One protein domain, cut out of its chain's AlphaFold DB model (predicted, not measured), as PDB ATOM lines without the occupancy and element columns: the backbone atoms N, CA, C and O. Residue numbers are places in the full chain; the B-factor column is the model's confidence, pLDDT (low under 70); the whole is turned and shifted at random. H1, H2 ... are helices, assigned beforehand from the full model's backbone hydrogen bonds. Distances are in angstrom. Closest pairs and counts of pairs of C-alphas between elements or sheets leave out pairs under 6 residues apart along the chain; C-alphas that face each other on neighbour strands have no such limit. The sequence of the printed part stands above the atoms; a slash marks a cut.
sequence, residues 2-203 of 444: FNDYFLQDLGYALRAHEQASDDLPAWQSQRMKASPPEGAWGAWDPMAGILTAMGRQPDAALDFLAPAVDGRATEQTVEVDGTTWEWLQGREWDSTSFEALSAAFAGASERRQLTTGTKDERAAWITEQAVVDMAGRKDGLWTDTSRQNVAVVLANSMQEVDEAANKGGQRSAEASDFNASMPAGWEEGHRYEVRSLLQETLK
ATOM      1  N   PHE A   2      27.603  -3.303   0.076       59.75
ATOM      2  CA  PHE A   2      28.710  -4.041  -0.538       59.75
ATOM      3  C   PHE A   2      28.328  -4.305  -2.006       59.75
ATOM      4  O   PHE A   2      27.139  -4.358  -2.304       59.75
ATOM      5  N   ASN A   3      29.285  -4.337  -2.931       74.00
ATOM      6  CA  ASN A   3      28.991  -4.577  -4.348       74.00
ATOM      7  C   ASN A   3      28.975  -6.090  -4.600       74.00
ATOM      8  O   ASN A   3      30.008  -6.726  -4.396       74.00
ATOM      9  N   ASP A   4      27.856  -6.643  -5.064       68.88
ATOM     10  CA  ASP A   4      27.701  -8.087  -5.299       68.88
ATOM     11  C   ASP A   4      28.715  -8.627  -6.324       68.88
ATOM     12  O   ASP A   4      29.242  -9.728  -6.164       68.88
ATOM     13  N   TYR A   5      29.104  -7.804  -7.307       84.44
ATOM     14  CA  TYR A   5      30.121  -8.160  -8.302       84.44
ATOM     15  C   TYR A   5      31.536  -8.241  -7.719       84.44
ATOM     16  O   TYR A   5      32.379  -8.954  -8.247       84.44
ATOM     17  N   PHE A   6      31.821  -7.550  -6.610       88.06
ATOM     18  CA  PHE A   6      33.173  -7.532  -6.043       88.06
ATOM     19  C   PHE A   6      33.610  -8.917  -5.550       88.06
ATOM     20  O   PHE A   6      34.758  -9.307  -5.759       88.06
ATOM     21  N   LEU A   7      32.710  -9.671  -4.906       90.19
ATOM     22  CA  LEU A   7      33.025 -11.031  -4.453       90.19
ATOM     23  C   LEU A   7      33.192 -11.985  -5.635       90.19
ATOM     24  O   LEU A   7      34.109 -12.804  -5.617       90.19
ATOM     25  N   GLN A   8      32.351 -11.844  -6.664       90.31
ATOM     26  CA  GLN A   8      32.446 -12.631  -7.894       90.31
ATOM     27  C   GLN A   8      33.796 -12.394  -8.582       90.31
ATOM     28  O   GLN A   8      34.531 -13.345  -8.838       90.31
ATOM     29  N   ASP A   9      34.170 -11.128  -8.791       91.69
ATOM     30  CA  ASP A   9      35.433 -10.739  -9.423       91.69
ATOM     31  C   ASP A   9      36.646 -11.273  -8.650       91.69
ATOM     32  O   ASP A   9      37.590 -11.786  -9.253       91.69
ATOM     33  N   LEU A  10      36.625 -11.199  -7.312       93.06
ATOM     34  CA  LEU A  10      37.676 -11.781  -6.472       93.06
ATOM     35  C   LEU A  10      37.757 -13.303  -6.624       93.06
ATOM     36  O   LEU A  10      38.858 -13.847  -6.751       93.06
ATOM     37  N   GLY A  11      36.609 -13.983  -6.620       93.00
ATOM     38  CA  GLY A  11      36.527 -15.427  -6.801       93.00
ATOM     39  C   GLY A  11      37.083 -15.867  -8.156       93.00
ATOM     40  O   GLY A  11      37.945 -16.748  -8.215       93.00
ATOM     41  N   TYR A  12      36.661 -15.210  -9.240       93.12
ATOM     42  CA  TYR A  12      37.137 -15.494 -10.596       93.12
ATOM     43  C   TYR A  12      38.618 -15.164 -10.777       93.12
ATOM     44  O   TYR A  12      39.336 -15.931 -11.416       93.12
ATOM     45  N   ALA A  13      39.104 -14.066 -10.191       92.25
ATOM     46  CA  ALA A  13      40.520 -13.716 -10.239       92.25
ATOM     47  C   ALA A  13      41.391 -14.773  -9.543       92.25
ATOM     48  O   ALA A  13      42.439 -15.147 -10.074       92.25
ATOM     49  N   LEU A  14      40.953 -15.283  -8.387       91.88
ATOM     50  CA  LEU A  14      41.659 -16.351  -7.682       91.88
ATOM     51  C   LEU A  14      41.641 -17.657  -8.485       91.88
ATOM     52  O   LEU A  14      42.699 -18.247  -8.692       91.88
ATOM     53  N   ARG A  15      40.476 -18.059  -9.011       91.94
ATOM     54  CA  ARG A  15      40.348 -19.231  -9.893       91.94
ATOM     55  C   ARG A  15      41.289 -19.144 -11.093       91.94
ATOM     56  O   ARG A  15      42.056 -20.070 -11.339       91.94
ATOM     57  N   ALA A  16      41.271 -18.018 -11.804       90.62
ATOM     58  CA  ALA A  16      42.125 -17.800 -12.966       90.62
ATOM     59  C   ALA A  16      43.617 -17.850 -12.600       90.62
ATOM     60  O   ALA A  16      44.411 -18.424 -13.343       90.62
ATOM     61  N   HIS A  17      44.003 -17.282 -11.453       88.19
ATOM     62  CA  HIS A  17      45.385 -17.329 -10.980       88.19
ATOM     63  C   HIS A  17      45.850 -18.759 -10.691       88.19
ATOM     64  O   HIS A  17      46.939 -19.141 -11.115       88.19
ATOM     65  N   GLU A  18      45.032 -19.553 -10.001       88.50
ATOM     66  CA  GLU A  18      45.381 -20.931  -9.657       88.50
ATOM     67  C   GLU A  18      45.374 -21.870 -10.869       88.50
ATOM     68  O   GLU A  18      46.180 -22.791 -10.922       88.50
ATOM     69  N   GLN A  19      44.518 -21.625 -11.865       85.94
ATOM     70  CA  GLN A  19      44.489 -22.410 -13.104       85.94
ATOM     71  C   GLN A  19      45.630 -22.064 -14.075       85.94
ATOM     72  O   GLN A  19      46.026 -22.908 -14.874       85.94
ATOM     73  N   ALA A  20      46.138 -20.828 -14.044       84.19
ATOM     74  CA  ALA A  20      47.193 -20.366 -14.949       84.19
ATOM     75  C   ALA A  20      48.618 -20.582 -14.409       84.19
ATOM     76  O   ALA A  20      49.583 -20.379 -15.146       84.19
ATOM     77  N   SER A  21      48.766 -20.924 -13.127       72.50
ATOM     78  CA  SER A  21      50.066 -21.078 -12.475       72.50
ATOM     79  C   SER A  21      50.529 -22.535 -12.512       72.50
ATOM     80  O   SER A  21      49.905 -23.395 -11.899       72.50
ATOM     81  N   ASP A  22      51.663 -22.800 -13.167       72.25
ATOM     82  CA  ASP A  22      52.361 -24.096 -13.073       72.25
ATOM     83  C   ASP A  22      53.014 -24.300 -11.684       72.25
ATOM     84  O   ASP A  22      53.357 -25.419 -11.301       72.25
ATOM     85  N   ASP A  23      53.181 -23.210 -10.926       75.88
ATOM     86  CA  ASP A  23      53.734 -23.187  -9.571       75.88
ATOM     87  C   ASP A  23      52.628 -23.124  -8.504       75.88
ATOM     88  O   ASP A  23      51.526 -22.627  -8.744       75.88
ATOM     89  N   LEU A  24      52.950 -23.558  -7.280       75.94
ATOM     90  CA  LEU A  24      52.034 -23.477  -6.138       75.94
ATOM     91  C   LEU A  24      51.581 -22.026  -5.892       75.94
ATOM     92  O   LEU A  24      52.444 -21.145  -5.767       75.94
ATOM     93  N   PRO A  25      50.267 -21.772  -5.723       83.00
ATOM     94  CA  PRO A  25      49.735 -20.446  -5.439       83.00
ATOM     95  C   PRO A  25      50.476 -19.748  -4.298       83.00
ATOM     96  O   PRO A  25      50.930 -20.380  -3.336       83.00
ATOM     97  N   ALA A  26      50.590 -18.421  -4.377       81.81
ATOM     98  CA  ALA A  26      51.382 -17.643  -3.426       81.81
ATOM     99  C   ALA A  26      50.970 -17.894  -1.964       81.81
ATOM    100  O   ALA A  26      51.836 -18.014  -1.099       81.81
ATOM    101  N   TRP A  27      49.670 -18.028  -1.691       84.44
ATOM    102  CA  TRP A  27      49.150 -18.311  -0.351       84.44
ATOM    103  C   TRP A  27      49.586 -19.697   0.159       84.44
ATOM    104  O   TRP A  27      50.043 -19.821   1.296       84.44
ATOM    105  N   GLN A  28      49.573 -20.716  -0.703       82.50
ATOM    106  CA  GLN A  28      50.020 -22.069  -0.368       82.50
ATOM    107  C   GLN A  28      51.535 -22.103  -0.137       82.50
ATOM    108  O   GLN A  28      52.020 -22.687   0.836       82.50
ATOM    109  N   SER A  29      52.288 -21.387  -0.975       83.06
ATOM    110  CA  SER A  29      53.725 -21.175  -0.805       83.06
ATOM    111  C   SER A  29      54.072 -20.469   0.511       83.06
ATOM    112  O   SER A  29      55.111 -20.766   1.099       83.06
ATOM    113  N   GLN A  30      53.243 -19.534   0.988       81.62
ATOM    114  CA  GLN A  30      53.443 -18.876   2.285       81.62
ATOM    115  C   GLN A  30      53.125 -19.804   3.456       81.62
ATOM    116  O   GLN A  30      53.925 -19.892   4.386       81.62
ATOM    117  N   ARG A  31      52.029 -20.568   3.380       81.38
ATOM    118  CA  ARG A  31      51.679 -21.564   4.403       81.38
ATOM    119  C   ARG A  31      52.806 -22.571   4.633       81.38
ATOM    120  O   ARG A  31      53.142 -22.863   5.774       81.38
ATOM    121  N   MET A  32      53.436 -23.061   3.563       81.12
ATOM    122  CA  MET A  32      54.568 -23.993   3.672       81.12
ATOM    123  C   MET A  32      55.833 -23.375   4.289       81.12
ATOM    124  O   MET A  32      56.702 -24.109   4.756       81.12
ATOM    125  N   LYS A  33      55.970 -22.042   4.276       82.56
ATOM    126  CA  LYS A  33      57.107 -21.337   4.891       82.56
ATOM    127  C   LYS A  33      56.919 -21.113   6.393       82.56
ATOM    128  O   LYS A  33      57.919 -20.928   7.085       82.56
ATOM    129  N   ALA A  34      55.688 -21.136   6.902       70.31
ATOM    130  CA  ALA A  34      55.427 -21.115   8.338       70.31
ATOM    131  C   ALA A  34      55.862 -22.462   8.960       70.31
ATOM    132  O   ALA A  34      55.524 -23.524   8.441       70.31
ATOM    133  N   SER A  35      56.669 -22.442  10.031       58.00
ATOM    134  CA  SER A  35      57.147 -23.651  10.728       58.00
ATOM    135  C   SER A  35      56.854 -23.596  12.235       58.00
ATOM    136  O   SER A  35      57.404 -22.720  12.904       58.00
ATOM    137  N   PRO A  36      56.076 -24.557  12.785       60.56
ATOM    138  CA  PRO A  36      55.219 -25.494  12.038       60.56
ATOM    139  C   PRO A  36      54.218 -24.707  11.168       60.56
ATOM    140  O   PRO A  36      54.058 -23.513  11.417       60.56
ATOM    141  N   PRO A  37      53.581 -25.296  10.137       58.81
ATOM    142  CA  PRO A  37      52.519 -24.596   9.420       58.81
ATOM    143  C   PRO A  37      51.456 -24.193  10.449       58.81
ATOM    144  O   PRO A  37      50.745 -25.041  10.984       58.81
ATOM    145  N   GLU A  38      51.444 -22.916  10.826       54.50
ATOM    146  CA  GLU A  38      50.537 -22.396  11.840       54.50
ATOM    147  C   GLU A  38      49.137 -22.345  11.227       54.50
ATOM    148  O   GLU A  38      48.929 -21.684  10.213       54.50
ATOM    149  N   GLY A  39      48.174 -23.039  11.831       60.38
ATOM    150  CA  GLY A  39      46.769 -22.982  11.429       60.38
ATOM    151  C   GLY A  39      46.340 -23.985  10.352       60.38
ATOM    152  O   GLY A  39      47.141 -24.652   9.693       60.38
ATOM    153  N   ALA A  40      45.020 -24.106  10.212       70.19
ATOM    154  CA  ALA A  40      44.359 -24.969   9.241       70.19
ATOM    155  C   ALA A  40      44.647 -24.496   7.794       70.19
ATOM    156  O   ALA A  40      44.998 -23.336   7.574       70.19
ATOM    157  N   TRP A  41      44.535 -25.381   6.801       77.06
ATOM    158  CA  TRP A  41      44.622 -25.037   5.373       77.06
ATOM    159  C   TRP A  41      43.722 -23.846   5.015       77.06
ATOM    160  O   TRP A  41      44.199 -22.882   4.414       77.06
ATOM    161  N   GLY A  42      42.471 -23.857   5.477       76.69
ATOM    162  CA  GLY A  42      41.503 -22.798   5.208       76.69
ATOM    163  C   GLY A  42      41.806 -21.451   5.849       76.69
ATOM    164  O   GLY A  42      41.315 -20.431   5.379       76.69
ATOM    165  N   ALA A  43      42.679 -21.400   6.857       80.25
ATOM    166  CA  ALA A  43      43.133 -20.131   7.426       80.25
ATOM    167  C   ALA A  43      44.064 -19.352   6.476       80.25
ATOM    168  O   ALA A  43      44.232 -18.143   6.626       80.25
ATOM    169  N   TRP A  44      44.675 -20.044   5.509       84.50
ATOM    170  CA  TRP A  44      45.559 -19.449   4.507       84.50
ATOM    171  C   TRP A  44      44.907 -19.326   3.136       84.50
ATOM    172  O   TRP A  44      45.369 -18.517   2.336       84.50
ATOM    173  N   ASP A  45      43.878 -20.128   2.863       88.62
ATOM    174  CA  ASP A  45      43.169 -20.137   1.591       88.62
ATOM    175  C   ASP A  45      42.291 -18.877   1.447       88.62
ATOM    176  O   ASP A  45      41.271 -18.750   2.133       88.62
ATOM    177  N   PRO A  46      42.628 -17.935   0.543       91.94
ATOM    178  CA  PRO A  46      41.823 -16.734   0.348       91.94
ATOM    179  C   PRO A  46      40.395 -17.043  -0.122       91.94
ATOM    180  O   PRO A  46      39.492 -16.241   0.128       91.94
ATOM    181  N   MET A  47      40.164 -18.206  -0.743       94.19
ATOM    182  CA  MET A  47      38.827 -18.629  -1.149       94.19
ATOM    183  C   MET A  47      37.912 -18.859   0.057       94.19
ATOM    184  O   MET A  47      36.729 -18.538  -0.021       94.19
ATOM    185  N   ALA A  48      38.439 -19.309   1.201       92.81
ATOM    186  CA  ALA A  48      37.637 -19.464   2.415       92.81
ATOM    187  C   ALA A  48      37.051 -18.116   2.879       92.81
ATOM    188  O   ALA A  48      35.871 -18.015   3.217       92.81
ATOM    189  N   GLY A  49      37.836 -17.036   2.818       91.62
ATOM    190  CA  GLY A  49      37.345 -15.690   3.128       91.62
ATOM    191  C   GLY A  49      36.283 -15.197   2.138       91.62
ATOM    192  O   GLY A  49      35.276 -14.617   2.551       91.62
ATOM    193  N   ILE A  50      36.486 -15.454   0.842       94.94
ATOM    194  CA  ILE A  50      35.557 -15.058  -0.227       94.94
ATOM    195  C   ILE A  50      34.218 -15.796  -0.086       94.94
ATOM    196  O   ILE A  50      33.175 -15.147  -0.048       94.94
ATOM    197  N   LEU A  51      34.239 -17.125   0.062       94.94
ATOM    198  CA  LEU A  51      33.033 -17.950   0.196       94.94
ATOM    199  C   LEU A  51      32.260 -17.632   1.484       94.94
ATOM    200  O   LEU A  51      31.038 -17.502   1.453       94.94
ATOM    201  N   THR A  52      32.962 -17.377   2.593       89.88
ATOM    202  CA  THR A  52      32.324 -16.913   3.838       89.88
ATOM    203  C   THR A  52      31.576 -15.593   3.631       89.88
ATOM    204  O   THR A  52      30.469 -15.412   4.138       89.88
ATOM    205  N   ALA A  53      32.164 -14.649   2.887       88.25
ATOM    206  CA  ALA A  53      31.506 -13.384   2.571       88.25
ATOM    207  C   ALA A  53      30.308 -13.580   1.625       88.25
ATOM    208  O   ALA A  53      29.270 -12.948   1.825       88.25
ATOM    209  N   MET A  54      30.430 -14.478   0.641       88.12
ATOM    210  CA  MET A  54      29.341 -14.849  -0.269       88.12
ATOM    211  C   MET A  54      28.162 -15.478   0.472       88.12
ATOM    212  O   MET A  54      27.023 -15.177   0.139       88.12
ATOM    213  N   GLY A  55      28.400 -16.247   1.537       83.81
ATOM    214  CA  GLY A  55      27.320 -16.785   2.370       83.81
ATOM    215  C   GLY A  55      26.417 -15.724   3.007       83.81
ATOM    216  O   GLY A  55      25.305 -16.030   3.414       83.81
ATOM    217  N   ARG A  56      26.853 -14.457   3.060       84.38
ATOM    218  CA  ARG A  56      26.039 -13.316   3.517       84.38
ATOM    219  C   ARG A  56      25.510 -12.453   2.372       84.38
ATOM    220  O   ARG A  56      24.913 -11.411   2.634       84.38
ATOM    221  N   GLN A  57      25.781 -12.822   1.124       87.50
ATOM    222  CA  GLN A  57      25.396 -12.111  -0.096       87.50
ATOM    223  C   GLN A  57      24.830 -13.129  -1.111       87.50
ATOM    224  O   GLN A  57      25.553 -13.550  -2.017       87.50
ATOM    225  N   PRO A  58      23.545 -13.523  -0.978       88.50
ATOM    226  CA  PRO A  58      22.919 -14.590  -1.768       88.50
ATOM    227  C   PRO A  58      23.107 -14.488  -3.282       88.50
ATOM    228  O   PRO A  58      23.395 -15.481  -3.944       88.50
ATOM    229  N   ASP A  59      22.989 -13.279  -3.839       89.19
ATOM    230  CA  ASP A  59      23.173 -13.062  -5.278       89.19
ATOM    231  C   ASP A  59      24.627 -13.277  -5.704       89.19
ATOM    232  O   ASP A  59      24.881 -13.940  -6.704       89.19
ATOM    233  N   ALA A  60      25.591 -12.794  -4.917       90.44
ATOM    234  CA  ALA A  60      27.005 -13.017  -5.195       90.44
ATOM    235  C   ALA A  60      27.383 -14.503  -5.106       90.44
ATOM    236  O   ALA A  60      28.160 -14.977  -5.933       90.44
ATOM    237  N   ALA A  61      26.823 -15.234  -4.135       93.19
ATOM    238  CA  ALA A  61      27.007 -16.676  -4.023       93.19
ATOM    239  C   ALA A  61      26.442 -17.416  -5.243       93.19
ATOM    240  O   ALA A  61      27.152 -18.209  -5.857       93.19
ATOM    241  N   LEU A  62      25.194 -17.125  -5.623       94.88
ATOM    242  CA  LEU A  62      24.527 -17.780  -6.748       94.88
ATOM    243  C   LEU A  62      25.230 -17.499  -8.084       94.88
ATOM    244  O   LEU A  62      25.451 -18.409  -8.880       94.88
ATOM    245  N   ASP A  63      25.594 -16.244  -8.333       94.62
ATOM    246  CA  ASP A  63      26.292 -15.827  -9.551       94.62
ATOM    247  C   ASP A  63      27.702 -16.383  -9.661       94.62
ATOM    248  O   ASP A  63      28.146 -16.685 -10.766       94.62
ATOM    249  N   PHE A  64      28.384 -16.595  -8.539       95.75
ATOM    250  CA  PHE A  64      29.694 -17.224  -8.555       95.75
ATOM    251  C   PHE A  64      29.623 -18.747  -8.726       95.75
ATOM    252  O   PHE A  64      30.357 -19.306  -9.546       95.75
ATOM    253  N   LEU A  65      28.767 -19.418  -7.947       96.94
ATOM    254  CA  LEU A  65      28.703 -20.881  -7.883       96.94
ATOM    255  C   LEU A  65      27.969 -21.506  -9.070       96.94
ATOM    256  O   LEU A  65      28.351 -22.583  -9.518       96.94
ATOM    257  N   ALA A  66      26.936 -20.835  -9.571       96.50
ATOM    258  CA  ALA A  66      26.091 -21.326 -10.651       96.50
ATOM    259  C   ALA A  66      25.757 -20.207 -11.643       96.50
ATOM    260  O   ALA A  66      24.589 -19.843 -11.765       96.50
ATOM    261  N   PRO A  67      26.741 -19.597 -12.326       95.31
ATOM    262  CA  PRO A  67      26.491 -18.585 -13.350       95.31
ATOM    263  C   PRO A  67      25.636 -19.136 -14.500       95.31
ATOM    264  O   PRO A  67      25.728 -20.306 -14.858       95.31
ATOM    265  N   ALA A  68      24.806 -18.287 -15.109       94.19
ATOM    266  CA  ALA A  68      24.092 -18.652 -16.331       94.19
ATOM    267  C   ALA A  68      25.039 -18.616 -17.540       94.19
ATOM    268  O   ALA A  68      25.817 -17.670 -17.679       94.19
ATOM    269  N   VAL A  69      24.917 -19.582 -18.456       93.75
ATOM    270  CA  VAL A  69      25.670 -19.590 -19.725       93.75
ATOM    271  C   VAL A  69      25.276 -18.404 -20.619       93.75
ATOM    272  O   VAL A  69      26.134 -17.755 -21.219       93.75
ATOM    273  N   ASP A  70      23.977 -18.086 -20.698       89.69
ATOM    274  CA  ASP A  70      23.451 -16.910 -21.405       89.69
ATOM    275  C   ASP A  70      22.672 -16.016 -20.435       89.69
ATOM    276  O   ASP A  70      21.637 -16.406 -19.899       89.69
ATOM    277  N   GLY A  71      23.123 -14.771 -20.266       84.00
ATOM    278  CA  GLY A  71      22.438 -13.767 -19.442       84.00
ATOM    279  C   GLY A  71      21.061 -13.332 -19.969       84.00
ATOM    280  O   GLY A  71      20.393 -12.526 -19.326       84.00
ATOM    281  N   ARG A  72      20.638 -13.822 -21.140       87.38
ATOM    282  CA  ARG A  72      19.297 -13.618 -21.720       87.38
ATOM    283  C   ARG A  72      18.379 -14.830 -21.543       87.38
ATOM    284  O   ARG A  72      17.279 -14.821 -22.096       87.38
ATOM    285  N   ALA A  73      18.840 -15.873 -20.856       89.56
ATOM    286  CA  ALA A  73      18.033 -17.051 -20.594       89.56
ATOM    287  C   ALA A  73      16.800 -16.725 -19.737       89.56
ATOM    288  O   ALA A  73      16.730 -15.712 -19.041       89.56
ATOM    289  N   THR A  74      15.822 -17.616 -19.819       89.56
ATOM    290  CA  THR A  74      14.586 -17.621 -19.033       89.56
ATOM    291  C   THR A  74      14.560 -18.863 -18.149       89.56
ATOM    292  O   THR A  74      15.366 -19.769 -18.368       89.56
ATOM    293  N   GLU A  75      13.622 -18.939 -17.213       85.06
ATOM    294  CA  GLU A  75      13.364 -20.123 -16.379       85.06
ATOM    295  C   GLU A  75      13.258 -21.420 -17.210       85.06
ATOM    296  O   GLU A  75      13.783 -22.454 -16.819       85.06
ATOM    297  N   GLN A  76      12.693 -21.377 -18.428       85.81
ATOM    298  CA  GLN A  76      12.570 -22.570 -19.281       85.81
ATOM    299  C   GLN A  76      13.820 -22.907 -20.110       85.81
ATOM    300  O   GLN A  76      13.860 -23.953 -20.756       85.81
ATOM    301  N   THR A  77      14.800 -22.006 -20.191       89.75
ATOM    302  CA  THR A  77      15.932 -22.134 -21.126       89.75
ATOM    303  C   THR A  77      17.291 -21.970 -20.466       89.75
ATOM    304  O   THR A  77      18.295 -21.942 -21.177       89.75
ATOM    305  N   VAL A  78      17.339 -21.735 -19.156       93.50
ATOM    306  CA  VAL A  78      18.599 -21.495 -18.463       93.50
ATOM    307  C   VAL A  78      19.433 -22.765 -18.426       93.50
ATOM    308  O   VAL A  78      18.983 -23.829 -18.018       93.50
ATOM    309  N   GLU A  79      20.677 -22.611 -18.860       94.94
ATOM    310  CA  GLU A  79      21.749 -23.577 -18.690       94.94
ATOM    311  C   GLU A  79      22.768 -22.967 -17.724       94.94
ATOM    312  O   GLU A  79      23.087 -21.771 -17.815       94.94
ATOM    313  N   VAL A  80      23.249 -23.774 -16.782       96.31
ATOM    314  CA  VAL A  80      24.195 -23.348 -15.747       96.31
ATOM    315  C   VAL A  80      25.620 -23.688 -16.176       96.31
ATOM    316  O   VAL A  80      25.911 -24.823 -16.542       96.31
ATOM    317  N   ASP A  81      26.528 -22.715 -16.101       95.81
ATOM    318  CA  ASP A  81      27.964 -22.950 -16.250       95.81
ATOM    319  C   ASP A  81      28.521 -23.520 -14.935       95.81
ATOM    320  O   ASP A  81      28.836 -22.798 -13.985       95.81
ATOM    321  N   GLY A  82      28.652 -24.846 -14.892       93.62
ATOM    322  CA  GLY A  82      29.162 -25.581 -13.736       93.62
ATOM    323  C   GLY A  82      30.677 -25.504 -13.531       93.62
ATOM    324  O   GLY A  82      31.192 -26.072 -12.572       93.62
ATOM    325  N   THR A  83      31.430 -24.798 -14.379       94.38
ATOM    326  CA  THR A  83      32.898 -24.882 -14.355       94.38
ATOM    327  C   THR A  83      33.525 -24.305 -13.079       94.38
ATOM    328  O   THR A  83      34.623 -24.716 -12.687       94.38
ATOM    329  N   THR A  84      32.875 -23.332 -12.421       94.12
ATOM    330  CA  THR A  84      33.326 -22.841 -11.103       94.12
ATOM    331  C   THR A  84      33.129 -23.911 -10.041       94.12
ATOM    332  O   THR A  84      34.028 -24.139  -9.232       94.12
ATOM    333  N   TRP A  85      31.981 -24.581 -10.066       95.06
ATOM    334  CA  TRP A  85      31.677 -25.656  -9.139       95.06
ATOM    335  C   TRP A  85      32.642 -26.839  -9.302       95.06
ATOM    336  O   TRP A  85      33.274 -27.235  -8.326       95.06
ATOM    337  N   GLU A  86      32.870 -27.309 -10.531       94.44
ATOM    338  CA  GLU A  86      33.836 -28.380 -10.830       94.44
ATOM    339  C   GLU A  86      35.241 -28.060 -10.292       94.44
ATOM    340  O   GLU A  86      35.933 -28.917  -9.736       94.44
ATOM    341  N   TRP A  87      35.667 -26.798 -10.418       94.38
ATOM    342  CA  TRP A  87      36.939 -26.349  -9.861       94.38
ATOM    343  C   TRP A  87      36.950 -26.394  -8.328       94.38
ATOM    344  O   TRP A  87      37.928 -26.872  -7.756       94.38
ATOM    345  N   LEU A  88      35.884 -25.938  -7.662       95.00
ATOM    346  CA  LEU A  88      35.764 -25.996  -6.200       95.00
ATOM    347  C   LEU A  88      35.748 -27.441  -5.678       95.00
ATOM    348  O   LEU A  88      36.389 -27.719  -4.663       95.00
ATOM    349  N   GLN A  89      35.083 -28.370  -6.373       91.12
ATOM    350  CA  GLN A  89      35.090 -29.797  -6.023       91.12
ATOM    351  C   GLN A  89      36.496 -30.398  -6.052       91.12
ATOM    352  O   GLN A  89      36.842 -31.211  -5.198       91.12
ATOM    353  N   GLY A  90      37.330 -29.969  -7.004       87.88
ATOM    354  CA  GLY A  90      38.713 -30.428  -7.128       87.88
ATOM    355  C   GLY A  90      39.676 -29.896  -6.058       87.88
ATOM    356  O   GLY A  90      40.829 -30.328  -6.022       87.88
ATOM    357  N   ARG A  91      39.251 -28.955  -5.203       88.81
ATOM    358  CA  ARG A  91      40.109 -28.361  -4.162       88.81
ATOM    359  C   ARG A  91      40.268 -29.277  -2.954       88.81
ATOM    360  O   ARG A  91      39.378 -30.048  -2.600       88.81
ATOM    361  N   GLU A  92      41.386 -29.114  -2.250       84.62
ATOM    362  CA  GLU A  92      41.525 -29.647  -0.896       84.62
ATOM    363  C   GLU A  92      40.723 -28.792   0.092       84.62
ATOM    364  O   GLU A  92      40.864 -27.568   0.138       84.62
ATOM    365  N   TRP A  93      39.901 -29.460   0.900       88.56
ATOM    366  CA  TRP A  93      39.084 -28.847   1.940       88.56
ATOM    367  C   TRP A  93      39.523 -29.369   3.307       88.56
ATOM    368  O   TRP A  93      39.703 -30.573   3.492       88.56
ATOM    369  N   ASP A  94      39.667 -28.464   4.267       91.31
ATOM    370  CA  ASP A  94      39.633 -28.781   5.691       91.31
ATOM    371  C   ASP A  94      38.342 -28.231   6.309       91.31
ATOM    372  O   ASP A  94      37.493 -27.695   5.597       91.31
ATOM    373  N   SER A  95      38.185 -28.362   7.626       92.19
ATOM    374  CA  SER A  95      36.986 -27.884   8.315       92.19
ATOM    375  C   SER A  95      36.732 -26.387   8.105       92.19
ATOM    376  O   SER A  95      35.609 -26.005   7.798       92.19
ATOM    377  N   THR A  96      37.760 -25.535   8.178       90.44
ATOM    378  CA  THR A  96      37.612 -24.079   7.998       90.44
ATOM    379  C   THR A  96      37.190 -23.706   6.579       90.44
ATOM    380  O   THR A  96      36.262 -22.921   6.394       90.44
ATOM    381  N   SER A  97      37.836 -24.265   5.552       91.62
ATOM    382  CA  SER A  97      37.409 -24.004   4.176       91.62
ATOM    383  C   SER A  97      36.026 -24.611   3.900       91.62
ATOM    384  O   SER A  97      35.255 -24.047   3.126       91.62
ATOM    385  N   PHE A  98      35.679 -25.741   4.522       95.06
ATOM    386  CA  PHE A  98      34.371 -26.371   4.344       95.06
ATOM    387  C   PHE A  98      33.228 -25.578   4.998       95.06
ATOM    388  O   PHE A  98      32.156 -25.450   4.405       95.06
ATOM    389  N   GLU A  99      33.459 -24.960   6.159       92.81
ATOM    390  CA  GLU A  99      32.536 -23.968   6.733       92.81
ATOM    391  C   GLU A  99      32.262 -22.826   5.750       92.81
ATOM    392  O   GLU A  99      31.114 -22.439   5.547       92.81
ATOM    393  N   ALA A 100      33.305 -22.321   5.090       93.75
ATOM    394  CA  ALA A 100      33.156 -21.262   4.103       93.75
ATOM    395  C   ALA A 100      32.364 -21.714   2.865       93.75
ATOM    396  O   ALA A 100      31.481 -20.991   2.403       93.75
ATOM    397  N   LEU A 101      32.654 -22.908   2.337       96.50
ATOM    398  CA  LEU A 101      31.936 -23.473   1.192       96.50
ATOM    399  C   LEU A 101      30.455 -23.711   1.511       96.50
ATOM    400  O   LEU A 101      29.589 -23.280   0.752       96.50
ATOM    401  N   SER A 102      30.166 -24.340   2.651       95.38
ATOM    402  CA  SER A 102      28.789 -24.556   3.111       95.38
ATOM    403  C   SER A 102      28.045 -23.236   3.327       95.38
ATOM    404  O   SER A 102      26.877 -23.143   2.959       95.38
ATOM    405  N   ALA A 103      28.710 -22.185   3.822       93.44
ATOM    406  CA  ALA A 103      28.108 -20.856   3.944       93.44
ATOM    407  C   ALA A 103      27.710 -20.280   2.578       93.44
ATOM    408  O   ALA A 103      26.611 -19.750   2.433       93.44
ATOM    409  N   ALA A 104      28.569 -20.398   1.560       95.31
ATOM    410  CA  ALA A 104      28.241 -19.946   0.210       95.31
ATOM    411  C   ALA A 104      27.052 -20.723  -0.384       95.31
ATOM    412  O   ALA A 104      26.177 -20.112  -0.995       95.31
ATOM    413  N   PHE A 105      26.966 -22.039  -0.151       96.88
ATOM    414  CA  PHE A 105      25.787 -22.820  -0.536       96.88
ATOM    415  C   PHE A 105      24.520 -22.375   0.182       96.88
ATOM    416  O   PHE A 105      23.491 -22.206  -0.469       96.88
ATOM    417  N   ALA A 106      24.592 -22.137   1.493       91.06
ATOM    418  CA  ALA A 106      23.475 -21.606   2.264       91.06
ATOM    419  C   ALA A 106      22.990 -20.276   1.667       91.06
ATOM    420  O   ALA A 106      21.807 -20.149   1.354       91.06
ATOM    421  N   GLY A 107      23.908 -19.344   1.391       87.31
ATOM    422  CA  GLY A 107      23.592 -18.070   0.743       87.31
ATOM    423  C   GLY A 107      22.945 -18.240  -0.635       87.31
ATOM    424  O   GLY A 107      21.914 -17.629  -0.903       87.31
ATOM    425  N   ALA A 108      23.488 -19.096  -1.505       92.69
ATOM    426  CA  ALA A 108      22.894 -19.357  -2.821       92.69
ATOM    427  C   ALA A 108      21.499 -20.009  -2.715       92.69
ATOM    428  O   ALA A 108      20.596 -19.664  -3.478       92.69
ATOM    429  N   SER A 109      21.298 -20.900  -1.737       93.69
ATOM    430  CA  SER A 109      20.023 -21.590  -1.508       93.69
ATOM    431  C   SER A 109      18.883 -20.652  -1.112       93.69
ATOM    432  O   SER A 109      17.724 -20.985  -1.329       93.69
ATOM    433  N   GLU A 110      19.167 -19.446  -0.605       87.69
ATOM    434  CA  GLU A 110      18.119 -18.456  -0.318       87.69
ATOM    435  C   GLU A 110      17.353 -18.019  -1.575       87.69
ATOM    436  O   GLU A 110      16.277 -17.428  -1.467       87.69
ATOM    437  N   ARG A 111      17.889 -18.301  -2.770       90.44
ATOM    438  CA  ARG A 111      17.241 -18.051  -4.061       90.44
ATOM    439  C   ARG A 111      16.363 -19.203  -4.558       90.44
ATOM    440  O   ARG A 111      15.796 -19.054  -5.633       90.44
ATOM    441  N   ARG A 112      16.195 -20.277  -3.771       88.44
ATOM    442  CA  ARG A 112      15.166 -21.322  -3.956       88.44
ATOM    443  C   ARG A 112      13.778 -20.728  -3.698       88.44
ATOM    444  O   ARG A 112      13.203 -20.879  -2.621       88.44
ATOM    445  N   GLN A 113      13.291 -19.949  -4.649       83.12
ATOM    446  CA  GLN A 113      12.039 -19.210  -4.562       83.12
ATOM    447  C   GLN A 113      11.434 -19.143  -5.950       83.12
ATOM    448  O   GLN A 113      12.093 -18.646  -6.867       83.12
ATOM    449  N   LEU A 114      10.165 -19.536  -6.072       81.12
ATOM    450  CA  LEU A 114       9.436 -19.420  -7.326       81.12
ATOM    451  C   LEU A 114       9.418 -17.950  -7.770       81.12
ATOM    452  O   LEU A 114       8.719 -17.107  -7.201       81.12
ATOM    453  N   THR A 115      10.234 -17.629  -8.767       76.50
ATOM    454  CA  THR A 115      10.449 -16.266  -9.253       76.50
ATOM    455  C   THR A 115      10.505 -16.268 -10.767       76.50
ATOM    456  O   THR A 115      10.988 -17.210 -11.379       76.50
ATOM    457  N   THR A 116      10.049 -15.179 -11.385       73.81
ATOM    458  CA  THR A 116      10.279 -14.970 -12.816       73.81
ATOM    459  C   THR A 116      11.759 -14.668 -13.040       73.81
ATOM    460  O   THR A 116      12.278 -13.715 -12.445       73.81
ATOM    461  N   GLY A 117      12.443 -15.413 -13.905       87.06
ATOM    462  CA  GLY A 117      13.868 -15.200 -14.178       87.06
ATOM    463  C   GLY A 117      14.627 -16.511 -14.279       87.06
ATOM    464  O   GLY A 117      14.094 -17.470 -14.793       87.06
ATOM    465  N   THR A 118      15.890 -16.533 -13.859       93.12
ATOM    466  CA  THR A 118      16.709 -17.760 -13.886       93.12
ATOM    467  C   THR A 118      17.257 -18.139 -12.512       93.12
ATOM    468  O   THR A 118      18.107 -19.018 -12.404       93.12
ATOM    469  N   LYS A 119      16.954 -17.345 -11.477       92.88
ATOM    470  CA  LYS A 119      17.639 -17.461 -10.183       92.88
ATOM    471  C   LYS A 119      17.239 -18.738  -9.462       92.88
ATOM    472  O   LYS A 119      18.107 -19.360  -8.860       92.88
ATOM    473  N   ASP A 120      15.970 -19.111  -9.551       91.44
ATOM    474  CA  ASP A 120      15.441 -20.289  -8.880       91.44
ATOM    475  C   ASP A 120      16.008 -21.579  -9.470       91.44
ATOM    476  O   ASP A 120      16.523 -22.416  -8.743       91.44
ATOM    477  N   GLU A 121      16.043 -21.698 -10.797       94.12
ATOM    478  CA  GLU A 121      16.575 -22.872 -11.496       94.12
ATOM    479  C   GLU A 121      18.075 -23.034 -11.242       94.12
ATOM    480  O   GLU A 121      18.569 -24.134 -11.009       94.12
ATOM    481  N   ARG A 122      18.814 -21.918 -11.232       96.94
ATOM    482  CA  ARG A 122      20.243 -21.909 -10.882       96.94
ATOM    483  C   ARG A 122      20.457 -22.287  -9.417       96.94
ATOM    484  O   ARG A 122      21.423 -22.982  -9.105       96.94
ATOM    485  N   ALA A 123      19.575 -21.835  -8.523       95.94
ATOM    486  CA  ALA A 123      19.613 -22.184  -7.109       95.94
ATOM    487  C   ALA A 123      19.280 -23.666  -6.896       95.94
ATOM    488  O   ALA A 123      19.972 -24.326  -6.131       95.94
ATOM    489  N   ALA A 124      18.282 -24.202  -7.602       95.06
ATOM    490  CA  ALA A 124      17.941 -25.621  -7.606       95.06
ATOM    491  C   ALA A 124      19.133 -26.462  -8.070       95.06
ATOM    492  O   ALA A 124      19.544 -27.384  -7.369       95.06
ATOM    493  N   TRP A 125      19.755 -26.074  -9.189       97.50
ATOM    494  CA  TRP A 125      20.936 -26.753  -9.711       97.50
ATOM    495  C   TRP A 125      22.076 -26.777  -8.688       97.50
ATOM    496  O   TRP A 125      22.627 -27.838  -8.403       97.50
ATOM    497  N   ILE A 126      22.434 -25.635  -8.082       97.81
ATOM    498  CA  ILE A 126      23.566 -25.613  -7.145       97.81
ATOM    499  C   ILE A 126      23.255 -26.299  -5.816       97.81
ATOM    500  O   ILE A 126      24.165 -26.891  -5.236       97.81
ATOM    501  N   THR A 127      22.015 -26.254  -5.313       97.44
ATOM    502  CA  THR A 127      21.675 -26.984  -4.082       97.44
ATOM    503  C   THR A 127      21.659 -28.489  -4.309       97.44
ATOM    504  O   THR A 127      22.113 -29.218  -3.429       97.44
ATOM    505  N   GLU A 128      21.258 -28.953  -5.495       97.75
ATOM    506  CA  GLU A 128      21.396 -30.353  -5.905       97.75
ATOM    507  C   GLU A 128      22.865 -30.788  -5.874       97.75
ATOM    508  O   GLU A 128      23.229 -31.735  -5.174       97.75
ATOM    509  N   GLN A 129      23.730 -30.038  -6.565       97.50
ATOM    510  CA  GLN A 129      25.166 -30.309  -6.597       97.50
ATOM    511  C   GLN A 129      25.790 -30.317  -5.197       97.50
ATOM    512  O   GLN A 129      26.587 -31.199  -4.865       97.50
ATOM    513  N   ALA A 130      25.414 -29.344  -4.363       96.38
ATOM    514  CA  ALA A 130      25.887 -29.234  -2.993       96.38
ATOM    515  C   ALA A 130      25.494 -30.469  -2.173       96.38
ATOM    516  O   ALA A 130      26.335 -31.032  -1.474       96.38
ATOM    517  N   VAL A 131      24.238 -30.912  -2.259       97.50
ATOM    518  CA  VAL A 131      23.744 -32.064  -1.495       97.50
ATOM    519  C   VAL A 131      24.441 -33.354  -1.918       97.50
ATOM    520  O   VAL A 131      24.906 -34.099  -1.052       97.50
ATOM    521  N   VAL A 132      24.574 -33.586  -3.225       96.00
ATOM    522  CA  VAL A 132      25.251 -34.774  -3.769       96.00
ATOM    523  C   VAL A 132      26.713 -34.834  -3.322       96.00
ATOM    524  O   VAL A 132      27.183 -35.878  -2.869       96.00
ATOM    525  N   ASP A 133      27.433 -33.714  -3.394       95.44
ATOM    526  CA  ASP A 133      28.839 -33.649  -2.989       95.44
ATOM    527  C   ASP A 133      29.017 -33.801  -1.474       95.44
ATOM    528  O   ASP A 133      29.831 -34.607  -1.014       95.44
ATOM    529  N   MET A 134      28.235 -33.062  -0.682       95.94
ATOM    530  CA  MET A 134      28.385 -33.044   0.773       95.94
ATOM    531  C   MET A 134      27.992 -34.370   1.423       95.94
ATOM    532  O   MET A 134      28.626 -34.756   2.404       95.94
ATOM    533  N   ALA A 135      27.035 -35.114   0.860       94.69
ATOM    534  CA  ALA A 135      26.658 -36.432   1.370       94.69
ATOM    535  C   ALA A 135      27.819 -37.449   1.362       94.69
ATOM    536  O   ALA A 135      27.824 -38.385   2.161       94.69
ATOM    537  N   GLY A 136      28.809 -37.274   0.476       87.31
ATOM    538  CA  GLY A 136      29.995 -38.132   0.375       87.31
ATOM    539  C   GLY A 136      31.216 -37.643   1.163       87.31
ATOM    540  O   GLY A 136      32.268 -38.295   1.136       87.31
ATOM    541  N   ARG A 137      31.131 -36.489   1.836       91.19
ATOM    542  CA  ARG A 137      32.266 -35.889   2.549       91.19
ATOM    543  C   ARG A 137      32.527 -36.575   3.889       91.19
ATOM    544  O   ARG A 137      31.628 -37.047   4.568       91.19
ATOM    545  N   LYS A 138      33.805 -36.610   4.276       84.69
ATOM    546  CA  LYS A 138      34.279 -37.293   5.490       84.69
ATOM    547  C   LYS A 138      33.882 -36.534   6.757       84.69
ATOM    548  O   LYS A 138      34.073 -35.322   6.816       84.69
ATOM    549  N   ASP A 139      33.546 -37.276   7.808       78.62
ATOM    550  CA  ASP A 139      33.200 -36.785   9.153       78.62
ATOM    551  C   ASP A 139      34.185 -35.736   9.704       78.62
ATOM    552  O   ASP A 139      33.786 -34.764  10.334       78.62
ATOM    553  N   GLY A 140      35.487 -35.878   9.424       86.12
ATOM    554  CA  GLY A 140      36.525 -34.956   9.908       86.12
ATOM    555  C   GLY A 140      36.479 -33.530   9.335       86.12
ATOM    556  O   GLY A 140      37.249 -32.687   9.790       86.12
ATOM    557  N   LEU A 141      35.628 -33.258   8.339       91.75
ATOM    558  CA  LEU A 141      35.396 -31.909   7.811       91.75
ATOM    559  C   LEU A 141      34.292 -31.160   8.566       91.75
ATOM    560  O   LEU A 141      34.276 -29.932   8.540       91.75
ATOM    561  N   TRP A 142      33.383 -31.881   9.218       96.06
ATOM    562  CA  TRP A 142      32.144 -31.316   9.730       96.06
ATOM    563  C   TRP A 142      32.324 -30.621  11.078       96.06
ATOM    564  O   TRP A 142      32.755 -31.210  12.071       96.06
ATOM    565  N   THR A 143      31.925 -29.358  11.116       93.75
ATOM    566  CA  THR A 143      31.764 -28.535  12.317       93.75
ATOM    567  C   THR A 143      30.296 -28.179  12.524       93.75
ATOM    568  O   THR A 143      29.488 -28.294  11.598       93.75
ATOM    569  N   ASP A 144      29.964 -27.671  13.708       89.44
ATOM    570  CA  ASP A 144      28.622 -27.167  14.020       89.44
ATOM    571  C   ASP A 144      28.198 -26.079  13.022       89.44
ATOM    572  O   ASP A 144      27.128 -26.172  12.428       89.44
ATOM    573  N   THR A 145      29.087 -25.128  12.704       88.25
ATOM    574  CA  THR A 145      28.834 -24.089  11.690       88.25
ATOM    575  C   THR A 145      28.507 -24.687  10.320       88.25
ATOM    576  O   THR A 145      27.557 -24.260   9.667       88.25
ATOM    577  N   SER A 146      29.278 -25.681   9.860       93.94
ATOM    578  CA  SER A 146      29.022 -26.304   8.555       93.94
ATOM    579  C   SER A 146      27.698 -27.071   8.536       93.94
ATOM    580  O   SER A 146      26.962 -26.968   7.559       93.94
ATOM    581  N   ARG A 147      27.336 -27.756   9.632       95.31
ATOM    582  CA  ARG A 147      26.031 -28.418   9.774       95.31
ATOM    583  C   ARG A 147      24.892 -27.404   9.741       95.31
ATOM    584  O   ARG A 147      23.938 -27.593   8.997       95.31
ATOM    585  N   GLN A 148      25.023 -26.288  10.450       91.38
ATOM    586  CA  GLN A 148      24.027 -25.212  10.444       91.38
ATOM    587  C   GLN A 148      23.844 -24.603   9.048       91.38
ATOM    588  O   GLN A 148      22.717 -24.423   8.595       91.38
ATOM    589  N   ASN A 149      24.933 -24.362   8.315       92.31
ATOM    590  CA  ASN A 149      24.852 -23.897   6.931       92.31
ATOM    591  C   ASN A 149      24.154 -24.923   6.019       92.31
ATOM    592  O   ASN A 149      23.311 -24.562   5.200       92.31
ATOM    593  N   VAL A 150      24.471 -26.212   6.161       96.56
ATOM    594  CA  VAL A 150      23.834 -27.275   5.369       96.56
ATOM    595  C   VAL A 150      22.363 -27.460   5.737       96.56
ATOM    596  O   VAL A 150      21.542 -27.711   4.857       96.56
ATOM    597  N   ALA A 151      21.993 -27.242   6.997       94.75
ATOM    598  CA  ALA A 151      20.601 -27.221   7.424       94.75
ATOM    599  C   ALA A 151      19.796 -26.140   6.692       94.75
ATOM    600  O   ALA A 151      18.661 -26.401   6.306       94.75
ATOM    601  N   VAL A 152      20.386 -24.968   6.420       92.38
ATOM    602  CA  VAL A 152      19.753 -23.922   5.592       92.38
ATOM    603  C   VAL A 152      19.520 -24.411   4.160       92.38
ATOM    604  O   VAL A 152      18.440 -24.199   3.612       92.38
ATOM    605  N   VAL A 153      20.494 -25.105   3.562       94.88
ATOM    606  CA  VAL A 153      20.363 -25.676   2.209       94.88
ATOM    607  C   VAL A 153      19.238 -26.712   2.151       94.88
ATOM    608  O   VAL A 153      18.404 -26.660   1.244       94.88
ATOM    609  N   LEU A 154      19.187 -27.624   3.128       96.25
ATOM    610  CA  LEU A 154      18.147 -28.652   3.247       96.25
ATOM    611  C   LEU A 154      16.767 -28.038   3.515       96.25
ATOM    612  O   LEU A 154      15.794 -28.428   2.878       96.25
ATOM    613  N   ALA A 155      16.682 -27.038   4.395       92.19
ATOM    614  CA  ALA A 155      15.454 -26.295   4.671       92.19
ATOM    615  C   ALA A 155      14.912 -25.601   3.413       92.19
ATOM    616  O   ALA A 155      13.723 -25.689   3.119       92.19
ATOM    617  N   ASN A 156      15.781 -24.956   2.631       89.94
ATOM    618  CA  ASN A 156      15.408 -24.321   1.364       89.94
ATOM    619  C   ASN A 156      15.140 -25.323   0.224       89.94
ATOM    620  O   ASN A 156      14.680 -24.922  -0.840       89.94
ATOM    621  N   SER A 157      15.400 -26.614   0.446       93.25
ATOM    622  CA  SER A 157      15.149 -27.715  -0.496       93.25
ATOM    623  C   SER A 157      14.171 -28.736   0.109       93.25
ATOM    624  O   SER A 157      14.287 -29.942  -0.107       93.25
ATOM    625  N   MET A 158      13.215 -28.265   0.924       92.81
ATOM    626  CA  MET A 158      12.292 -29.139   1.660       92.81
ATOM    627  C   MET A 158      11.385 -29.961   0.737       92.81
ATOM    628  O   MET A 158      11.005 -31.071   1.100       92.81
ATOM    629  N   GLN A 159      11.100 -29.473  -0.476       89.62
ATOM    630  CA  GLN A 159      10.435 -30.273  -1.506       89.62
ATOM    631  C   GLN A 159      11.227 -31.554  -1.794       89.62
ATOM    632  O   GLN A 159      10.660 -32.642  -1.805       89.62
ATOM    633  N   GLU A 160      12.542 -31.453  -1.976       92.69
ATOM    634  CA  GLU A 160      13.377 -32.613  -2.276       92.69
ATOM    635  C   GLU A 160      13.588 -33.531  -1.065       92.69
ATOM    636  O   GLU A 160      13.700 -34.752  -1.220       92.69
ATOM    637  N   VAL A 161      13.558 -32.981   0.153       95.56
ATOM    638  CA  VAL A 161      13.527 -33.778   1.391       95.56
ATOM    639  C   VAL A 161      12.212 -34.565   1.512       95.56
ATOM    640  O   VAL A 161      12.239 -35.769   1.784       95.56
ATOM    641  N   ASP A 162      11.069 -33.926   1.248       93.19
ATOM    642  CA  ASP A 162       9.741 -34.559   1.204       93.19
ATOM    643  C   ASP A 162       9.666 -35.626   0.105       93.19
ATOM    644  O   ASP A 162       9.170 -36.729   0.346       93.19
ATOM    645  N   GLU A 163      10.245 -35.373  -1.071       90.44
ATOM    646  CA  GLU A 163      10.358 -36.367  -2.140       90.44
ATOM    647  C   GLU A 163      11.201 -37.579  -1.723       90.44
ATOM    648  O   GLU A 163      10.812 -38.724  -1.997       90.44
ATOM    649  N   ALA A 164      12.337 -37.357  -1.055       93.38
ATOM    650  CA  ALA A 164      13.185 -38.432  -0.545       93.38
ATOM    651  C   ALA A 164      12.424 -39.305   0.467       93.38
ATOM    652  O   ALA A 164      12.399 -40.535   0.317       93.38
ATOM    653  N   ALA A 165      11.718 -38.678   1.415       94.06
ATOM    654  CA  ALA A 165      10.869 -39.353   2.400       94.06
ATOM    655  C   ALA A 165       9.729 -40.153   1.739       94.06
ATOM    656  O   ALA A 165       9.397 -41.276   2.138       94.06
ATOM    657  N   ASN A 166       9.153 -39.616   0.662       88.75
ATOM    658  CA  ASN A 166       8.009 -40.198  -0.034       88.75
ATOM    659  C   ASN A 166       8.370 -41.097  -1.231       88.75
ATOM    660  O   ASN A 166       7.486 -41.517  -1.982       88.75
ATOM    661  N   LYS A 167       9.644 -41.500  -1.368       77.69
ATOM    662  CA  LYS A 167      10.158 -42.395  -2.431       77.69
ATOM    663  C   LYS A 167       9.947 -41.850  -3.855       77.69
ATOM    664  O   LYS A 167       9.718 -42.633  -4.776       77.69
ATOM    665  N   GLY A 168      10.026 -40.533  -4.035       61.38
ATOM    666  CA  GLY A 168       9.886 -39.860  -5.331       61.38
ATOM    667  C   GLY A 168       8.453 -39.798  -5.869       61.38
ATOM    668  O   GLY A 168       8.255 -39.467  -7.035       61.38
ATOM    669  N   GLY A 169       7.444 -40.108  -5.045       52.78
ATOM    670  CA  GLY A 169       6.035 -40.143  -5.455       52.78
ATOM    671  C   GLY A 169       5.419 -38.790  -5.835       52.78
ATOM    672  O   GLY A 169       4.277 -38.773  -6.284       52.78
ATOM    673  N   GLN A 170       6.142 -37.676  -5.663       52.31
ATOM    674  CA  GLN A 170       5.629 -36.306  -5.829       52.31
ATOM    675  C   GLN A 170       6.330 -35.478  -6.920       52.31
ATOM    676  O   GLN A 170       5.950 -34.329  -7.109       52.31
ATOM    677  N   ARG A 171       7.274 -36.055  -7.683       50.47
ATOM    678  CA  ARG A 171       8.158 -35.350  -8.645       50.47
ATOM    679  C   ARG A 171       7.481 -34.556  -9.773       50.47
ATOM    680  O   ARG A 171       8.177 -33.928 -10.561       50.47
ATOM    681  N   SER A 172       6.158 -34.589  -9.924       43.09
ATOM    682  CA  SER A 172       5.492 -33.789 -10.953       43.09
ATOM    683  C   SER A 172       4.903 -32.514 -10.356       43.09
ATOM    684  O   SER A 172       3.944 -32.579  -9.582       43.09
ATOM    685  N   ALA A 173       5.400 -31.356 -10.808       47.28
ATOM    686  CA  ALA A 173       4.711 -30.063 -10.693       47.28
ATOM    687  C   ALA A 173       3.252 -30.140 -11.202       47.28
ATOM    688  O   ALA A 173       2.388 -29.400 -10.756       47.28
ATOM    689  N   GLU A 174       2.956 -31.110 -12.074       44.34
ATOM    690  CA  GLU A 174       1.623 -31.421 -12.606       44.34
ATOM    691  C   GLU A 174       0.703 -32.201 -11.635       44.34
ATOM    692  O   GLU A 174      -0.465 -32.412 -11.957       44.34
ATOM    693  N   ALA A 175       1.186 -32.668 -10.472       54.66
ATOM    694  CA  ALA A 175       0.381 -33.503  -9.561       54.66
ATOM    695  C   ALA A 175      -0.599 -32.709  -8.683       54.66
ATOM    696  O   ALA A 175      -1.606 -33.276  -8.255       54.66
ATOM    697  N   SER A 176      -0.312 -31.435  -8.386       66.19
ATOM    698  CA  SER A 176      -1.196 -30.554  -7.608       66.19
ATOM    699  C   SER A 176      -0.758 -29.092  -7.682       66.19
ATOM    700  O   SER A 176       0.438 -28.829  -7.808       66.19
ATOM    701  N   ASP A 177      -1.699 -28.167  -7.481       72.44
ATOM    702  CA  ASP A 177      -1.448 -26.718  -7.425       72.44
ATOM    703  C   ASP A 177      -0.363 -26.343  -6.398       72.44
ATOM    704  O   ASP A 177       0.509 -25.533  -6.709       72.44
ATOM    705  N   PHE A 178      -0.327 -27.016  -5.239       81.06
ATOM    706  CA  PHE A 178       0.768 -26.902  -4.273       81.06
ATOM    707  C   PHE A 178       2.151 -27.090  -4.913       81.06
ATOM    708  O   PHE A 178       2.998 -26.207  -4.808       81.06
ATOM    709  N   ASN A 179       2.372 -28.196  -5.631       74.25
ATOM    710  CA  ASN A 179       3.662 -28.508  -6.254       74.25
ATOM    711  C   ASN A 179       4.015 -27.494  -7.350       74.25
ATOM    712  O   ASN A 179       5.179 -27.150  -7.507       74.25
ATOM    713  N   ALA A 180       3.020 -26.994  -8.090       76.38
ATOM    714  CA  ALA A 180       3.220 -25.933  -9.077       76.38
ATOM    715  C   ALA A 180       3.576 -24.574  -8.439       76.38
ATOM    716  O   ALA A 180       4.088 -23.692  -9.124       76.38
ATOM    717  N   SER A 181       3.296 -24.395  -7.143       78.31
ATOM    718  CA  SER A 181       3.632 -23.190  -6.373       78.31
ATOM    719  C   SER A 181       4.994 -23.255  -5.666       78.31
ATOM    720  O   SER A 181       5.417 -22.267  -5.055       78.31
ATOM    721  N   MET A 182       5.672 -24.403  -5.744       82.62
ATOM    722  CA  MET A 182       6.989 -24.610  -5.152       82.62
ATOM    723  C   MET A 182       8.116 -24.074  -6.053       82.62
ATOM    724  O   MET A 182       7.913 -23.903  -7.257       82.62
ATOM    725  N   PRO A 183       9.307 -23.803  -5.483       85.75
ATOM    726  CA  PRO A 183      10.513 -23.514  -6.253       85.75
ATOM    727  C   PRO A 183      10.867 -24.626  -7.259       85.75
ATOM    728  O   PRO A 183      10.422 -25.763  -7.126       85.75
ATOM    729  N   ALA A 184      11.717 -24.321  -8.239       87.06
ATOM    730  CA  ALA A 184      12.165 -25.261  -9.269       87.06
ATOM    731  C   ALA A 184      12.686 -26.587  -8.670       87.06
ATOM    732  O   ALA A 184      13.461 -26.577  -7.724       87.06
ATOM    733  N   GLY A 185      12.295 -27.746  -9.194       87.31
ATOM    734  CA  GLY A 185      12.785 -29.026  -8.663       87.31
ATOM    735  C   GLY A 185      14.250 -29.304  -9.023       87.31
ATOM    736  O   GLY A 185      14.739 -28.818 -10.045       87.31
ATOM    737  N   TRP A 186      14.933 -30.134  -8.232       91.88
ATOM    738  CA  TRP A 186      16.182 -30.781  -8.672       91.88
ATOM    739  C   TRP A 186      15.965 -31.656  -9.913       91.88
ATOM    740  O   TRP A 186      14.891 -32.241 -10.102       91.88
ATOM    741  N   GLU A 187      17.001 -31.795 -10.739       87.56
ATOM    742  CA  GLU A 187      16.946 -32.603 -11.960       87.56
ATOM    743  C   GLU A 187      16.758 -34.090 -11.618       87.56
ATOM    744  O   GLU A 187      15.848 -34.758 -12.129       87.56
ATOM    745  N   GLU A 188      17.549 -34.600 -10.672       86.38
ATOM    746  CA  GLU A 188      17.558 -36.004 -10.269       86.38
ATOM    747  C   GLU A 188      17.055 -36.244  -8.833       86.38
ATOM    748  O   GLU A 188      16.721 -35.337  -8.067       86.38
ATOM    749  N   GLY A 189      16.806 -37.517  -8.515       85.88
ATOM    750  CA  GLY A 189      16.258 -37.943  -7.231       85.88
ATOM    751  C   GLY A 189      17.340 -38.498  -6.322       85.88
ATOM    752  O   GLY A 189      17.668 -39.678  -6.418       85.88
ATOM    753  N   HIS A 190      17.808 -37.683  -5.380       92.62
ATOM    754  CA  HIS A 190      18.976 -37.972  -4.533       92.62
ATOM    755  C   HIS A 190      18.613 -38.496  -3.147       92.62
ATOM    756  O   HIS A 190      19.090 -38.018  -2.119       92.62
ATOM    757  N   ARG A 191      17.698 -39.472  -3.080       91.69
ATOM    758  CA  ARG A 191      17.147 -39.924  -1.788       91.69
ATOM    759  C   ARG A 191      18.213 -40.441  -0.817       91.69
ATOM    760  O   ARG A 191      18.035 -40.339   0.390       91.69
ATOM    761  N   TYR A 192      19.286 -41.048  -1.325       94.38
ATOM    762  CA  TYR A 192      20.319 -41.643  -0.478       94.38
ATOM    763  C   TYR A 192      21.264 -40.575   0.059       94.38
ATOM    764  O   TYR A 192      21.615 -40.608   1.235       94.38
ATOM    765  N   GLU A 193      21.606 -39.614  -0.787       97.25
ATOM    766  CA  GLU A 193      22.444 -38.468  -0.491       97.25
ATOM    767  C   GLU A 193      21.735 -37.553   0.507       97.25
ATOM    768  O   GLU A 193      22.306 -37.239   1.546       97.25
ATOM    769  N   VAL A 194      20.454 -37.229   0.274       97.75
ATOM    770  CA  VAL A 194      19.614 -36.471   1.217       97.75
ATOM    771  C   VAL A 194      19.592 -37.148   2.584       97.75
ATOM    772  O   VAL A 194      19.799 -36.490   3.600       97.75
ATOM    773  N   ARG A 195      19.381 -38.470   2.629       97.38
ATOM    774  CA  ARG A 195      19.379 -39.220   3.890       97.38
ATOM    775  C   ARG A 195      20.713 -39.114   4.621       97.38
ATOM    776  O   ARG A 195      20.736 -38.780   5.800       97.38
ATOM    777  N   SER A 196      21.810 -39.434   3.938       97.38
ATOM    778  CA  SER A 196      23.148 -39.419   4.532       97.38
ATOM    779  C   SER A 196      23.528 -38.019   5.003       97.38
ATOM    780  O   SER A 196      24.103 -37.864   6.077       97.38
ATOM    781  N   LEU A 197      23.134 -36.995   4.248       98.19
ATOM    782  CA  LEU A 197      23.367 -35.610   4.617       98.19
ATOM    783  C   LEU A 197      22.543 -35.187   5.836       98.19
ATOM    784  O   LEU A 197      23.090 -34.514   6.704       98.19
ATOM    785  N   LEU A 198      21.277 -35.603   5.954       98.56
ATOM    786  CA  LEU A 198      20.471 -35.386   7.164       98.56
ATOM    787  C   LEU A 198      21.097 -36.084   8.380       98.56
ATOM    788  O   LEU A 198      21.247 -35.460   9.425       98.56
ATOM    789  N   GLN A 199      21.534 -37.339   8.242       98.00
ATOM    790  CA  GLN A 199      22.189 -38.083   9.329       98.00
ATOM    791  C   GLN A 199      23.465 -37.389   9.835       98.00
ATOM    792  O   GLN A 199      23.764 -37.432  11.025       98.00
ATOM    793  N   GLU A 200      24.228 -36.728   8.966       97.88
ATOM    794  CA  GLU A 200      25.378 -35.933   9.409       97.88
ATOM    795  C   GLU A 200      24.953 -34.571   9.974       97.88
ATOM    796  O   GLU A 200      25.400 -34.164  11.044       97.88
ATOM    797  N   THR A 201      24.063 -33.873   9.274       96.81
ATOM    798  CA  THR A 201      23.682 -32.486   9.568       96.81
ATOM    799  C   THR A 201      22.941 -32.356  10.893       96.81
ATOM    800  O   THR A 201      23.243 -31.466  11.684       96.81
ATOM    801  N   LEU A 202      22.013 -33.271  11.182       97.50
ATOM    802  CA  LEU A 202      21.136 -33.209  12.358       97.50
ATOM    803  C   LEU A 202      21.837 -33.616  13.671       97.50
ATOM    804  O   LEU A 202      21.220 -33.620  14.737       97.50
ATOM    805  N   LYS A 203      23.145 -33.913  13.621       96.06
ATOM    806  CA  LYS A 203      23.996 -34.034  14.816       96.06
ATOM    807  C   LYS A 203      24.106 -32.727  15.607       96.06
ATOM    808  O   LYS A 203      24.410 -32.771  16.792       96.06
TER     809      LYS A 203
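Overview. This is residues 2 to 203 of the 444 residues of an uncharacterized protein of Actinomyces sp. CtC 72 (UniProt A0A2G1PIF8). Three helices side by side, H3, H6 and H8, form a slab in the body, with H7 packed on one side of H6 in a helical hairpin. H1 packs beside both H3 and H4, H4 packs on H6 near its last residues, H11 crosses H7 near the last residues of H7 and meets H9, and H2 and H10 lie at the two far ends, where residues 32 to 38 stick out beyond H2. The printed part has 202 residues with eleven named helices, H1 to H11 in order, and no named strand; the class is all helix. It is compact, with a radius of gyration of the C-alphas of 17.6 A and spans of 61 by 41 by 29 A.

Along the chain. H1, residues 4 to 20, is 25.0 A long and begins at C-alpha 4 (27.701, -8.087, -5.299). H2 is residues 26 to 31, H3 46 to 54, H4 58 to 65 and H5 83 to 89. H6, residues 95 to 109, is 20.6 A long, and H7, residues 119 to 135, is 24.0 A long and ends at C-alpha 135 (26.658, -36.432, 1.370). H8, residues 144 to 155, is 16.2 A long; H9 is residues 158 to 165 and H10 177 to 180. H11, residues 191 to 201, is 15.1 A long and ends at C-alpha 201 (23.682, -32.486, 9.568).

Arrangement. The hub, H4, touches five helices, among them H1, at a shallow tilt of 18 degrees, the same way; their closest C-alphas, of Asp 4 and Ala 60, are 5.0 A apart. H3 and H6 touch, the same way at a shallow tilt of 32 degrees, closest at the C-alphas of Thr 52 and Ala 100, 4.4 A. H5 and H4 only just touch, with 3 pairs of C-alphas within 8 A, closest at Trp 85 and Leu 65, 5.8 A. H6 and H7 form a hairpin, closest at the C-alphas of Ser 109 and Ala 123, 5.6 A. H6 and H8 touch, closest at the C-alphas of Glu 99 and Ser 146, 4.6 A. H11 touches H9, closest at the C-alphas of Arg 191 and Ala 164, 4.4 A. H2 and H10 touch no helix. Every O i to N i+4 pair is within hydrogen-bond range in H2 to H9 and H11, and 12 of 13 in H1; H10 is too short for such a pair.

Size, cuts and confidence. The two C-alphas farthest apart, of Ser 35 and Ser 176, are 61.5 A apart. The printed part has no cut. The links H2 to H3, H4 to H5 and H9 to H10 are long. The mean pLDDT of the printed part is 87.2; residues 2, 4, 35 to 39 and 168 to 176 are under 70.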